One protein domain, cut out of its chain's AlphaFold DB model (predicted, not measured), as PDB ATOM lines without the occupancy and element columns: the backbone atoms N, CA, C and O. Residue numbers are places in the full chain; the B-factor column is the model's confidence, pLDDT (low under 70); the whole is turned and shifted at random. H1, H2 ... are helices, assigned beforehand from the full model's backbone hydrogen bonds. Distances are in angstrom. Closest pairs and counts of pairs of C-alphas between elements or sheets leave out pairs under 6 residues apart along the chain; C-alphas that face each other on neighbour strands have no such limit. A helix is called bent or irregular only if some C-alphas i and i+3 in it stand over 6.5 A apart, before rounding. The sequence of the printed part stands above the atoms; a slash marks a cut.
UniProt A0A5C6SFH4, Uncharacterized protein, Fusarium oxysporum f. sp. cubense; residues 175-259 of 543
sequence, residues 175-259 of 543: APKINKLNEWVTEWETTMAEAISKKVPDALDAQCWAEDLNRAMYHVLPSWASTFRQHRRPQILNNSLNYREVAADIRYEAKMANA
ATOM      1  N   ALA A 175     233.606 193.245 151.083       66.56
ATOM      2  CA  ALA A 175     232.764 192.919 152.230       66.56
ATOM      3  C   ALA A 175     231.325 192.535 151.800       66.56
ATOM      4  O   ALA A 175     230.657 193.330 151.118       66.56
ATOM      5  N   PRO A 176     230.821 191.344 152.185       72.06
ATOM      6  CA  PRO A 176     229.511 190.885 151.751       72.06
ATOM      7  C   PRO A 176     228.375 191.800 152.228       72.06
ATOM      8  O   PRO A 176     228.437 192.447 153.271       72.06
ATOM      9  N   LYS A 177     227.264 191.805 151.488       71.44
ATOM     10  CA  LYS A 177     225.983 192.335 151.984       71.44
ATOM     11  C   LYS A 177     225.171 191.161 152.513       71.44
ATOM     12  O   LYS A 177     225.055 190.163 151.809       71.44
ATOM     13  N   ILE A 178     224.569 191.279 153.699       67.44
ATOM     14  CA  ILE A 178     223.883 190.154 154.368       67.44
ATOM     15  C   ILE A 178     222.823 189.472 153.474       67.44
ATOM     16  O   ILE A 178     222.787 188.248 153.384       67.44
ATOM     17  N   ASN A 179     222.075 190.251 152.683       70.81
ATOM     18  CA  ASN A 179     221.079 189.762 151.714       70.81
ATOM     19  C   ASN A 179     221.670 188.976 150.519       70.81
ATOM     20  O   ASN A 179     220.919 188.346 149.782       70.81
ATOM     21  N   LYS A 180     222.987 189.048 150.291       79.19
ATOM     22  CA  LYS A 180     223.734 188.367 149.215       79.19
ATOM     23  C   LYS A 180     224.825 187.431 149.753       79.19
ATOM     24  O   LYS A 180     225.635 186.929 148.981       79.19
ATOM     25  N   LEU A 181     224.844 187.149 151.058       80.38
ATOM     26  CA  LEU A 181     225.907 186.364 151.692       80.38
ATOM     27  C   LEU A 181     226.062 184.958 151.076       80.38
ATOM     28  O   LEU A 181     227.181 184.499 150.901       80.38
ATOM     29  N   ASN A 182     224.973 184.305 150.654       81.44
ATOM     30  CA  ASN A 182     225.049 183.001 149.972       81.44
ATOM     31  C   ASN A 182     225.688 183.073 148.571       81.44
ATOM     32  O   ASN A 182     226.358 182.124 148.163       81.44
ATOM     33  N   GLU A 183     225.494 184.176 147.839       84.44
ATOM     34  CA  GLU A 183     226.165 184.408 146.553       84.44
ATOM     35  C   GLU A 183     227.667 184.598 146.797       84.44
ATOM     36  O   GLU A 183     228.483 183.876 146.230       84.44
ATOM     37  N   TRP A 184     228.016 185.485 147.737       86.56
ATOM     38  CA  TRP A 184     229.401 185.797 148.095       86.56
ATOM     39  C   TRP A 184     230.168 184.592 148.654       86.56
ATOM     40  O   TRP A 184     231.296 184.364 148.243       86.56
ATOM     41  N   VAL A 185     229.569 183.759 149.516       85.38
ATOM     42  CA  VAL A 185     230.225 182.523 150.000       85.38
ATOM     43  C   VAL A 185     230.519 181.559 148.843       85.38
ATOM     44  O   VAL A 185     231.502 180.829 148.890       85.38
ATOM     45  N   THR A 186     229.708 181.570 147.783       86.31
ATOM     46  CA  THR A 186     229.919 180.719 146.599       86.31
ATOM     47  C   THR A 186     231.000 181.295 145.669       86.31
ATOM     48  O   THR A 186     231.818 180.550 145.126       86.31
ATOM     49  N   GLU A 187     231.076 182.623 145.533       85.62
ATOM     50  CA  GLU A 187     232.188 183.323 144.866       85.62
ATOM     51  C   GLU A 187     233.510 183.143 145.638       85.62
ATOM     52  O   GLU A 187     234.557 182.878 145.043       85.62
ATOM     53  N   TRP A 188     233.458 183.171 146.971       85.94
ATOM     54  CA  TRP A 188     234.586 182.883 147.852       85.94
ATOM     55  C   TRP A 188     235.047 181.424 147.748       85.94
ATOM     56  O   TRP A 188     236.224 181.185 147.518       85.94
ATOM     57  N   GLU A 189     234.152 180.433 147.826       86.56
ATOM     58  CA  GLU A 189     234.526 179.016 147.657       86.56
ATOM     59  C   GLU A 189     235.192 178.729 146.305       86.56
ATOM     60  O   GLU A 189     236.131 177.934 146.239       86.56
ATOM     61  N   THR A 190     234.714 179.352 145.224       84.88
ATOM     62  CA  THR A 190     235.257 179.121 143.877       84.88
ATOM     63  C   THR A 190     236.599 179.827 143.669       84.88
ATOM     64  O   THR A 190     237.536 179.193 143.184       84.88
ATOM     65  N   THR A 191     236.745 181.082 144.109       83.88
ATOM     66  CA  THR A 191     238.039 181.794 144.078       83.88
ATOM     67  C   THR A 191     239.066 181.183 145.033       83.88
ATOM     68  O   THR A 191     240.232 181.064 144.667       83.88
ATOM     69  N   MET A 192     238.649 180.692 146.204       82.31
ATOM     70  CA  MET A 192     239.503 179.943 147.131       82.31
ATOM     71  C   MET A 192     239.990 178.626 146.509       82.31
ATOM     72  O   MET A 192     241.164 178.281 146.622       82.31
ATOM     73  N   ALA A 193     239.124 177.910 145.784       82.94
ATOM     74  CA  ALA A 193     239.519 176.710 145.050       82.94
ATOM     75  C   ALA A 193     240.495 177.007 143.887       82.94
ATOM     76  O   ALA A 193     241.419 176.219 143.677       82.94
ATOM     77  N   GLU A 194     240.341 178.132 143.170       78.75
ATOM     78  CA  GLU A 194     241.305 178.600 142.148       78.75
ATOM     79  C   GLU A 194     242.650 179.012 142.780       78.75
ATOM     80  O   GLU A 194     243.715 178.686 142.255       78.75
ATOM     81  N   ALA A 195     242.627 179.690 143.931       79.62
ATOM     82  CA  ALA A 195     243.831 180.131 144.633       79.62
ATOM     83  C   ALA A 195     244.624 178.952 145.234       79.62
ATOM     84  O   ALA A 195     245.852 178.916 145.126       79.62
ATOM     85  N   ILE A 196     243.937 177.949 145.796       81.38
ATOM     86  CA  ILE A 196     244.557 176.706 146.285       81.38
ATOM     87  C   ILE A 196     245.160 175.899 145.126       81.38
ATOM     88  O   ILE A 196     246.294 175.432 145.247       81.38
ATOM     89  N   SER A 197     244.456 175.740 143.995       74.94
ATOM     90  CA  SER A 197     244.982 174.961 142.861       74.94
ATOM     91  C   SER A 197     246.227 175.612 142.244       74.94
ATOM     92  O   SER A 197     247.217 174.920 142.007       74.94
ATOM     93  N   LYS A 198     246.227 176.947 142.115       74.56
ATOM     94  CA  LYS A 198     247.377 177.763 141.677       74.56
ATOM     95  C   LYS A 198     248.447 177.984 142.758       74.56
ATOM     96  O   LYS A 198     249.446 178.656 142.503       74.56
ATOM     97  N   LYS A 199     248.275 177.397 143.949       74.12
ATOM     98  CA  LYS A 199     249.218 177.435 145.081       74.12
ATOM     99  C   LYS A 199     249.587 178.852 145.542       74.12
ATOM    100  O   LYS A 199     250.755 179.146 145.796       74.12
ATOM    101  N   VAL A 200     248.594 179.733 145.650       76.12
ATOM    102  CA  VAL A 200     248.752 181.060 146.268       76.12
ATOM    103  C   VAL A 200     249.018 180.876 147.773       76.12
ATOM    104  O   VAL A 200     248.172 180.278 148.439       76.12
ATOM    105  N   PRO A 201     250.140 181.371 148.340       72.31
ATOM    106  CA  PRO A 201     250.481 181.155 149.752       72.31
ATOM    107  C   PRO A 201     249.381 181.613 150.716       72.31
ATOM    108  O   PRO A 201     248.975 180.850 151.587       72.31
ATOM    109  N   ASP A 202     248.833 182.806 150.481       74.88
ATOM    110  CA  ASP A 202     247.769 183.442 151.267       74.88
ATOM    111  C   ASP A 202     246.506 182.559 151.388       74.88
ATOM    112  O   ASP A 202     245.801 182.627 152.390       74.88
ATOM    113  N   ALA A 203     246.240 181.702 150.392       78.56
ATOM    114  CA  ALA A 203     245.120 180.756 150.368       78.56
ATOM    115  C   ALA A 203     245.502 179.326 150.811       78.56
ATOM    116  O   ALA A 203     244.623 178.503 151.067       78.56
ATOM    117  N   LEU A 204     246.799 179.014 150.901       78.81
ATOM    118  CA  LEU A 204     247.310 177.741 151.420       78.81
ATOM    119  C   LEU A 204     247.550 177.769 152.934       78.81
ATOM    120  O   LEU A 204     247.544 176.704 153.548       78.81
ATOM    121  N   ASP A 205     247.767 178.940 153.535       80.94
ATOM    122  CA  ASP A 205     247.911 179.096 154.985       80.94
ATOM    123  C   ASP A 205     246.579 179.496 155.640       80.94
ATOM    124  O   ASP A 205     246.075 180.605 155.447       80.94
ATOM    125  N   ALA A 206     246.019 178.595 156.453       81.69
ATOM    126  CA  ALA A 206     244.830 178.847 157.262       81.69
ATOM    127  C   ALA A 206     244.993 179.957 158.302       81.69
ATOM    128  O   ALA A 206     243.983 180.402 158.837       81.69
ATOM    129  N   GLN A 207     246.207 180.429 158.586       80.69
ATOM    130  CA  GLN A 207     246.408 181.659 159.349       80.69
ATOM    131  C   GLN A 207     246.009 182.865 158.491       80.69
ATOM    132  O   GLN A 207     245.060 183.562 158.848       80.69
ATOM    133  N   CYS A 208     246.631 183.046 157.320       81.19
ATOM    134  CA  CYS A 208     246.328 184.139 156.392       81.19
ATOM    135  C   CYS A 208     244.849 184.181 155.980       81.19
ATOM    136  O   CYS A 208     244.162 185.165 156.259       81.19
ATOM    137  N   TRP A 209     244.308 183.115 155.377       85.12
ATOM    138  CA  TRP A 209     242.946 183.204 154.837       85.12
ATOM    139  C   TRP A 209     241.860 183.292 155.913       85.12
ATOM    140  O   TRP A 209     240.814 183.896 155.668       85.12
ATOM    141  N   ALA A 210     242.086 182.738 157.112       83.44
ATOM    142  CA  ALA A 210     241.155 182.913 158.226       83.44
ATOM    143  C   ALA A 210     241.254 184.314 158.852       83.44
ATOM    144  O   ALA A 210     240.265 184.784 159.421       83.44
ATOM    145  N   GLU A 211     242.395 185.008 158.740       82.50
ATOM    146  CA  GLU A 211     242.502 186.411 159.145       82.50
ATOM    147  C   GLU A 211     241.600 187.300 158.279       82.50
ATOM    148  O   GLU A 211     240.738 188.008 158.818       82.50
ATOM    149  N   ASP A 212     241.760 187.209 156.956       81.69
ATOM    150  CA  ASP A 212     241.047 188.040 155.983       81.69
ATOM    151  C   ASP A 212     239.557 187.692 155.895       81.69
ATOM    152  O   ASP A 212     238.713 188.594 155.896       81.69
ATOM    153  N   LEU A 213     239.202 186.400 155.930       84.62
ATOM    154  CA  LEU A 213     237.807 185.963 156.028       84.62
ATOM    155  C   LEU A 213     237.131 186.525 157.285       84.62
ATOM    156  O   LEU A 213     235.992 186.990 157.219       84.62
ATOM    157  N   ASN A 214     237.820 186.528 158.433       84.19
ATOM    158  CA  ASN A 214     237.238 187.062 159.660       84.19
ATOM    159  C   ASN A 214     237.046 188.582 159.587       84.19
ATOM    160  O   ASN A 214     236.036 189.087 160.072       84.19
ATOM    161  N   ARG A 215     237.977 189.310 158.952       82.88
ATOM    162  CA  ARG A 215     237.844 190.753 158.687       82.88
ATOM    163  C   ARG A 215     236.649 191.044 157.771       82.88
ATOM    164  O   ARG A 215     235.862 191.935 158.081       82.88
ATOM    165  N   ALA A 216     236.467 190.271 156.701       83.25
ATOM    166  CA  ALA A 216     235.325 190.397 155.792       83.25
ATOM    167  C   ALA A 216     233.984 190.127 156.499       83.25
ATOM    168  O   ALA A 216     233.028 190.898 156.374       83.25
ATOM    169  N   MET A 217     233.925 189.052 157.290       82.06
ATOM    170  CA  MET A 217     232.704 188.598 157.959       82.06
ATOM    171  C   MET A 217     232.330 189.408 159.204       82.06
ATOM    172  O   MET A 217     231.147 189.446 159.553       82.06
ATOM    173  N   TYR A 218     233.275 190.106 159.846       82.00
ATOM    174  CA  TYR A 218     233.013 190.942 161.029       82.00
ATOM    175  C   TYR A 218     231.934 192.009 160.786       82.00
ATOM    176  O   TYR A 218     231.152 192.316 161.682       82.00
ATOM    177  N   HIS A 219     231.832 192.530 159.560       78.62
ATOM    178  CA  HIS A 219     230.824 193.524 159.180       78.62
ATOM    179  C   HIS A 219     229.429 192.939 158.884       78.62
ATOM    180  O   HIS A 219     228.486 193.704 158.679       78.62
ATOM    181  N   VAL A 220     229.281 191.608 158.844       80.06
ATOM    182  CA  VAL A 220     228.066 190.922 158.358       80.06
ATOM    183  C   VAL A 220     227.490 189.950 159.385       80.06
ATOM    184  O   VAL A 220     226.285 189.965 159.617       80.06
ATOM    185  N   LEU A 221     228.341 189.149 160.034       81.38
ATOM    186  CA  LEU A 221     227.988 188.262 161.146       81.38
ATOM    187  C   LEU A 221     228.974 188.474 162.317       81.38
ATOM    188  O   LEU A 221     229.825 187.615 162.562       81.38
ATOM    189  N   PRO A 222     228.879 189.592 163.072       81.00
ATOM    190  CA  PRO A 222     229.835 189.915 164.139       81.00
ATOM    191  C   PRO A 222     229.948 188.820 165.212       81.00
ATOM    192  O   PRO A 222     231.044 188.519 165.677       81.00
ATOM    193  N   SER A 223     228.822 188.190 165.571       81.19
ATOM    194  CA  SER A 223     228.746 187.108 166.566       81.19
ATOM    195  C   SER A 223     229.433 185.814 166.120       81.19
ATOM    196  O   SER A 223     229.946 185.069 166.951       81.19
ATOM    197  N   TRP A 224     229.453 185.544 164.812       86.00
ATOM    198  CA  TRP A 224     230.201 184.418 164.255       86.00
ATOM    199  C   TRP A 224     231.688 184.764 164.156       86.00
ATOM    200  O   TRP A 224     232.532 183.981 164.570       86.00
ATOM    201  N   ALA A 225     232.026 185.975 163.702       83.88
ATOM    202  CA  ALA A 225     233.415 186.418 163.568       83.88
ATOM    203  C   ALA A 225     234.170 186.521 164.916       83.88
ATOM    204  O   ALA A 225     235.400 186.433 164.958       83.88
ATOM    205  N   SER A 226     233.463 186.705 166.036       80.62
ATOM    206  CA  SER A 226     234.071 186.680 167.374       80.62
ATOM    207  C   SER A 226     234.335 185.258 167.888       80.62
ATOM    208  O   SER A 226     235.370 185.023 168.511       80.62
ATOM    209  N   THR A 227     233.449 184.300 167.599       83.38
ATOM    210  CA  THR A 227     233.548 182.906 168.071       83.38
ATOM    211  C   THR A 227     234.374 182.014 167.138       83.38
ATOM    212  O   THR A 227     235.120 181.157 167.614       83.38
ATOM    213  N   PHE A 228     234.339 182.252 165.822       84.19
ATOM    214  CA  PHE A 228     235.079 181.510 164.792       84.19
ATOM    215  C   PHE A 228     236.575 181.405 165.114       84.19
ATOM    216  O   PHE A 228     237.104 180.300 165.256       84.19
ATOM    217  N   ARG A 229     237.248 182.545 165.332       78.69
ATOM    218  CA  ARG A 229     238.675 182.585 165.705       78.69
ATOM    219  C   ARG A 229     238.985 181.909 167.043       78.69
ATOM    220  O   ARG A 229     240.127 181.509 167.244       78.69
ATOM    221  N   GLN A 230     238.018 181.791 167.955       82.25
ATOM    222  CA  GLN A 230     238.209 181.121 169.245       82.25
ATOM    223  C   GLN A 230     238.096 179.600 169.089       82.25
ATOM    224  O   GLN A 230     239.029 178.881 169.443       82.25
ATOM    225  N   HIS A 231     237.010 179.105 168.486       82.69
ATOM    226  CA  HIS A 231     236.773 177.667 168.314       82.69
ATOM    227  C   HIS A 231     237.705 177.016 167.282       82.69
ATOM    228  O   HIS A 231     238.169 175.896 167.492       82.69
ATOM    229  N   ARG A 232     238.023 177.707 166.178       82.19
ATOM    230  CA  ARG A 232     238.870 177.167 165.099       82.19
ATOM    231  C   ARG A 232     240.373 177.417 165.318       82.19
ATOM    232  O   ARG A 232     241.178 176.895 164.550       82.19
ATOM    233  N   ARG A 233     240.788 178.118 166.391       81.69
ATOM    234  CA  ARG A 233     242.203 178.442 166.706       81.69
ATOM    235  C   ARG A 233     243.199 177.275 166.545       81.69
ATOM    236  O   ARG A 233     244.215 177.492 165.888       81.69
ATOM    237  N   PRO A 234     242.974 176.058 167.087       80.38
ATOM    238  CA  PRO A 234     243.938 174.964 166.925       80.38
ATOM    239  C   PRO A 234     244.011 174.431 165.485       80.38
ATOM    240  O   PRO A 234     245.065 173.972 165.060       80.38
ATOM    241  N   GLN A 235     242.919 174.513 164.720       79.81
ATOM    242  CA  GLN A 235     242.864 174.072 163.318       79.81
ATOM    243  C   GLN A 235     243.535 175.096 162.389       79.81
ATOM    244  O   GLN A 235     244.212 174.713 161.441       79.81
ATOM    245  N   ILE A 236     243.413 176.387 162.717       82.00
ATOM    246  CA  ILE A 236     244.147 177.496 162.094       82.00
ATOM    247  C   ILE A 236     245.661 177.327 162.312       82.00
ATOM    248  O   ILE A 236     246.419 177.269 161.350       82.00
ATOM    249  N   LEU A 237     246.105 177.163 163.566       78.06
ATOM    250  CA  LEU A 237     247.532 177.042 163.907       78.06
ATOM    251  C   LEU A 237     248.200 175.773 163.350       78.06
ATOM    252  O   LEU A 237     249.385 175.797 163.031       78.06
ATOM    253  N   ASN A 238     247.451 174.674 163.214       82.88
ATOM    254  CA  ASN A 238     247.944 173.428 162.617       82.88
ATOM    255  C   ASN A 238     247.797 173.381 161.081       82.88
ATOM    256  O   ASN A 238     248.090 172.345 160.487       82.88
ATOM    257  N   ASN A 239     247.307 174.457 160.451       79.69
ATOM    258  CA  ASN A 239     246.920 174.521 159.038       79.69
ATOM    259  C   ASN A 239     246.066 173.318 158.569       79.69
ATOM    260  O   ASN A 239     246.264 172.752 157.496       79.69
ATOM    261  N   SER A 240     245.119 172.901 159.414       81.88
ATOM    262  CA  SER A 240     244.230 171.755 159.190       81.88
ATOM    263  C   SER A 240     242.769 172.174 158.982       81.88
ATOM    264  O   SER A 240     241.863 171.361 159.167       81.88
ATOM    265  N   LEU A 241     242.521 173.455 158.696       83.69
ATOM    266  CA  LEU A 241     241.181 174.011 158.532       83.69
ATOM    267  C   LEU A 241     240.717 173.881 157.076       83.69
ATOM    268  O   LEU A 241     241.382 174.342 156.152       83.69
ATOM    269  N   ASN A 242     239.548 173.287 156.869       85.44
ATOM    270  CA  ASN A 242     238.963 173.087 155.548       85.44
ATOM    271  C   ASN A 242     238.028 174.252 155.182       85.44
ATOM    272  O   ASN A 242     236.994 174.450 155.824       85.44
ATOM    273  N   TYR A 243     238.345 174.996 154.119       83.38
ATOM    274  CA  TYR A 243     237.542 176.144 153.665       83.38
ATOM    275  C   TYR A 243     236.069 175.790 153.380       83.38
ATOM    276  O   TYR A 243     235.189 176.620 153.596       83.38
ATOM    277  N   ARG A 244     235.775 174.547 152.970       84.62
ATOM    278  CA  ARG A 244     234.402 174.080 152.686       84.62
ATOM    279  C   ARG A 244     233.565 173.871 153.946       84.62
ATOM    280  O   ARG A 244     232.364 174.122 153.929       84.62
ATOM    281  N   GLU A 245     234.188 173.446 155.044       85.00
ATOM    282  CA  GLU A 245     233.517 173.362 156.349       85.00
ATOM    283  C   GLU A 245     233.178 174.766 156.853       85.00
ATOM    284  O   GLU A 245     232.057 175.016 157.278       85.00
ATOM    285  N   VAL A 246     234.105 175.717 156.703       86.06
ATOM    286  CA  VAL A 246     233.873 177.116 157.086       86.06
ATOM    287  C   VAL A 246     232.775 177.766 156.232       86.06
ATOM    288  O   VAL A 246     231.927 178.481 156.761       86.06
ATOM    289  N   ALA A 247     232.711 177.471 154.930       85.00
ATOM    290  CA  ALA A 247     231.605 177.907 154.074       85.00
ATOM    291  C   ALA A 247     230.248 177.299 154.488       85.00
ATOM    292  O   ALA A 247     229.217 177.969 154.389       85.00
ATOM    293  N   ALA A 248     230.228 176.048 154.962       85.19
ATOM    294  CA  ALA A 248     229.028 175.416 155.507       85.19
ATOM    295  C   ALA A 248     228.591 176.060 156.837       85.19
ATOM    296  O   ALA A 248     227.409 176.391 156.970       85.19
ATOM    297  N   ASP A 249     229.526 176.328 157.757       85.06
ATOM    298  CA  ASP A 249     229.278 177.056 159.013       85.06
ATOM    299  C   ASP A 249     228.658 178.439 158.729       85.06
ATOM    300  O   ASP A 249     227.597 178.772 159.262       85.06
ATOM    301  N   ILE A 250     229.254 179.228 157.821       84.88
ATOM    302  CA  ILE A 250     228.734 180.555 157.443       84.88
ATOM    303  C   ILE A 250     227.327 180.443 156.835       84.88
ATOM    304  O   ILE A 250     226.457 181.254 157.151       84.88
ATOM    305  N   ARG A 251     227.060 179.439 155.987       83.56
ATOM    306  CA  ARG A 251     225.722 179.204 155.404       83.56
ATOM    307  C   ARG A 251     224.684 178.760 156.441       83.56
ATOM    308  O   ARG A 251     223.496 179.019 156.239       83.56
ATOM    309  N   TYR A 252     225.090 178.098 157.523       84.56
ATOM    310  CA  TYR A 252     224.211 177.758 158.645       84.56
ATOM    311  C   TYR A 252     223.871 179.008 159.469       84.56
ATOM    312  O   TYR A 252     222.696 179.339 159.638       84.56
ATOM    313  N   GLU A 253     224.884 179.769 159.876       80.62
ATOM    314  CA  GLU A 253     224.719 181.005 160.650       80.62
ATOM    315  C   GLU A 253     223.968 182.089 159.871       80.62
ATOM    316  O   GLU A 253     223.098 182.764 160.417       80.62
ATOM    317  N   ALA A 254     224.184 182.194 158.557       80.06
ATOM    318  CA  ALA A 254     223.388 183.050 157.684       80.06
ATOM    319  C   ALA A 254     221.890 182.694 157.724       80.06
ATOM    320  O   ALA A 254     221.047 183.590 157.672       80.06
ATOM    321  N   LYS A 255     221.526 181.408 157.834       79.88
ATOM    322  CA  LYS A 255     220.122 180.992 157.990       79.88
ATOM    323  C   LYS A 255     219.592 181.354 159.374       79.88
ATOM    324  O   LYS A 255     218.490 181.890 159.453       79.88
ATOM    325  N   MET A 256     220.363 181.124 160.439       76.75
ATOM    326  CA  MET A 256     219.955 181.458 161.811       76.75
ATOM    327  C   MET A 256     219.788 182.972 162.006       76.75
ATOM    328  O   MET A 256     218.762 183.422 162.516       76.75
ATOM    329  N   ALA A 257     220.729 183.778 161.507       69.88
ATOM    330  CA  ALA A 257     220.659 185.236 161.543       69.88
ATOM    331  C   ALA A 257     219.424 185.770 160.794       69.88
ATOM    332  O   ALA A 257     218.680 186.587 161.342       69.88
ATOM    333  N   ASN A 258     219.143 185.270 159.585       65.00
ATOM    334  CA  ASN A 258     217.958 185.679 158.825       65.00
ATOM    335  C   ASN A 258     216.644 185.186 159.466       65.00
ATOM    336  O   ASN A 258     215.666 185.931 159.482       65.00
ATOM    337  N   ALA A 259     216.621 183.988 160.061       59.31
ATOM    338  CA  ALA A 259     215.476 183.485 160.828       59.31
ATOM    339  C   ALA A 259     215.224 184.285 162.123       59.31
ATOM    340  O   ALA A 259     214.080 184.422 162.548       59.31
TER     341      ALA A 259
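Overview. This is residues 175 to 259 of the 543 residues of an uncharacterized protein of Fusarium oxysporum f. sp. cubense (UniProt A0A5C6SFH4). Two long helices, H1 and H6, lie side by side and run opposite ways; a shorter helical hairpin, H3 and H4, runs roughly along the same axis, with H3 near H6. The short H2 and H5 are at one end, H2 between H1 and H3 along the chain. The printed part has 85 residues, with six named helices, H1 to H6 in order, and no named strand: all helix. It is compact, with a radius of gyration of the C-alphas of 12.3 A and spans of 36 by 25 by 18 A.

Arrangement. H1, residues 178 to 197, touches H6, residues 243 to 259, at a shallow tilt of 0 degrees, opposite ways; their closest C-alphas, of Val 185 and Ala 247, are 6.3 A apart. H1 has a kink of 33 degrees near residue 185. With residues 192 to 196 alone it touches H2, residues 201 to 204, closest at Ile 196 and Ala 203, C-alphas 5.8 A apart. H3, residues 206 to 218, and H6 are near each other. H3 forms a hairpin with H4, residues 222 to 231, at a shallow tilt of 22 degrees; the closest C-alphas, of Tyr 218 and Ala 225, are 5.2 A apart. With residues 206 to 210 alone H3 touches H5, residues 233 to 237, closest at Ala 206 and Ile 236, C-alphas 5.1 A apart. In H3, H5 and H6 every O i to N i+4 pair is within hydrogen-bond range; in H1 14 of 16 are, in H4 3 of 6, and H2 is too short for such a pair.

Along the chain. H1 measures 28.4 A from C-alpha 178 at (223.883, 190.154, 154.368), H6 24.3 A to C-alpha 259 at (215.476, 183.485, 160.828), H3 17.3 A and H4 14.7 A. H1 is irregular: C-alphas 179 and 182 are 8.0 A apart.

Size, cuts and confidence. The two C-alphas farthest apart, of Lys 199 and Ala 259, are 37.7 A apart. The printed part has no cut, and its five links are tight. Mean pLDDT of the printed part is 80.5; residues 175, 178 and 257 to 259 are under 70.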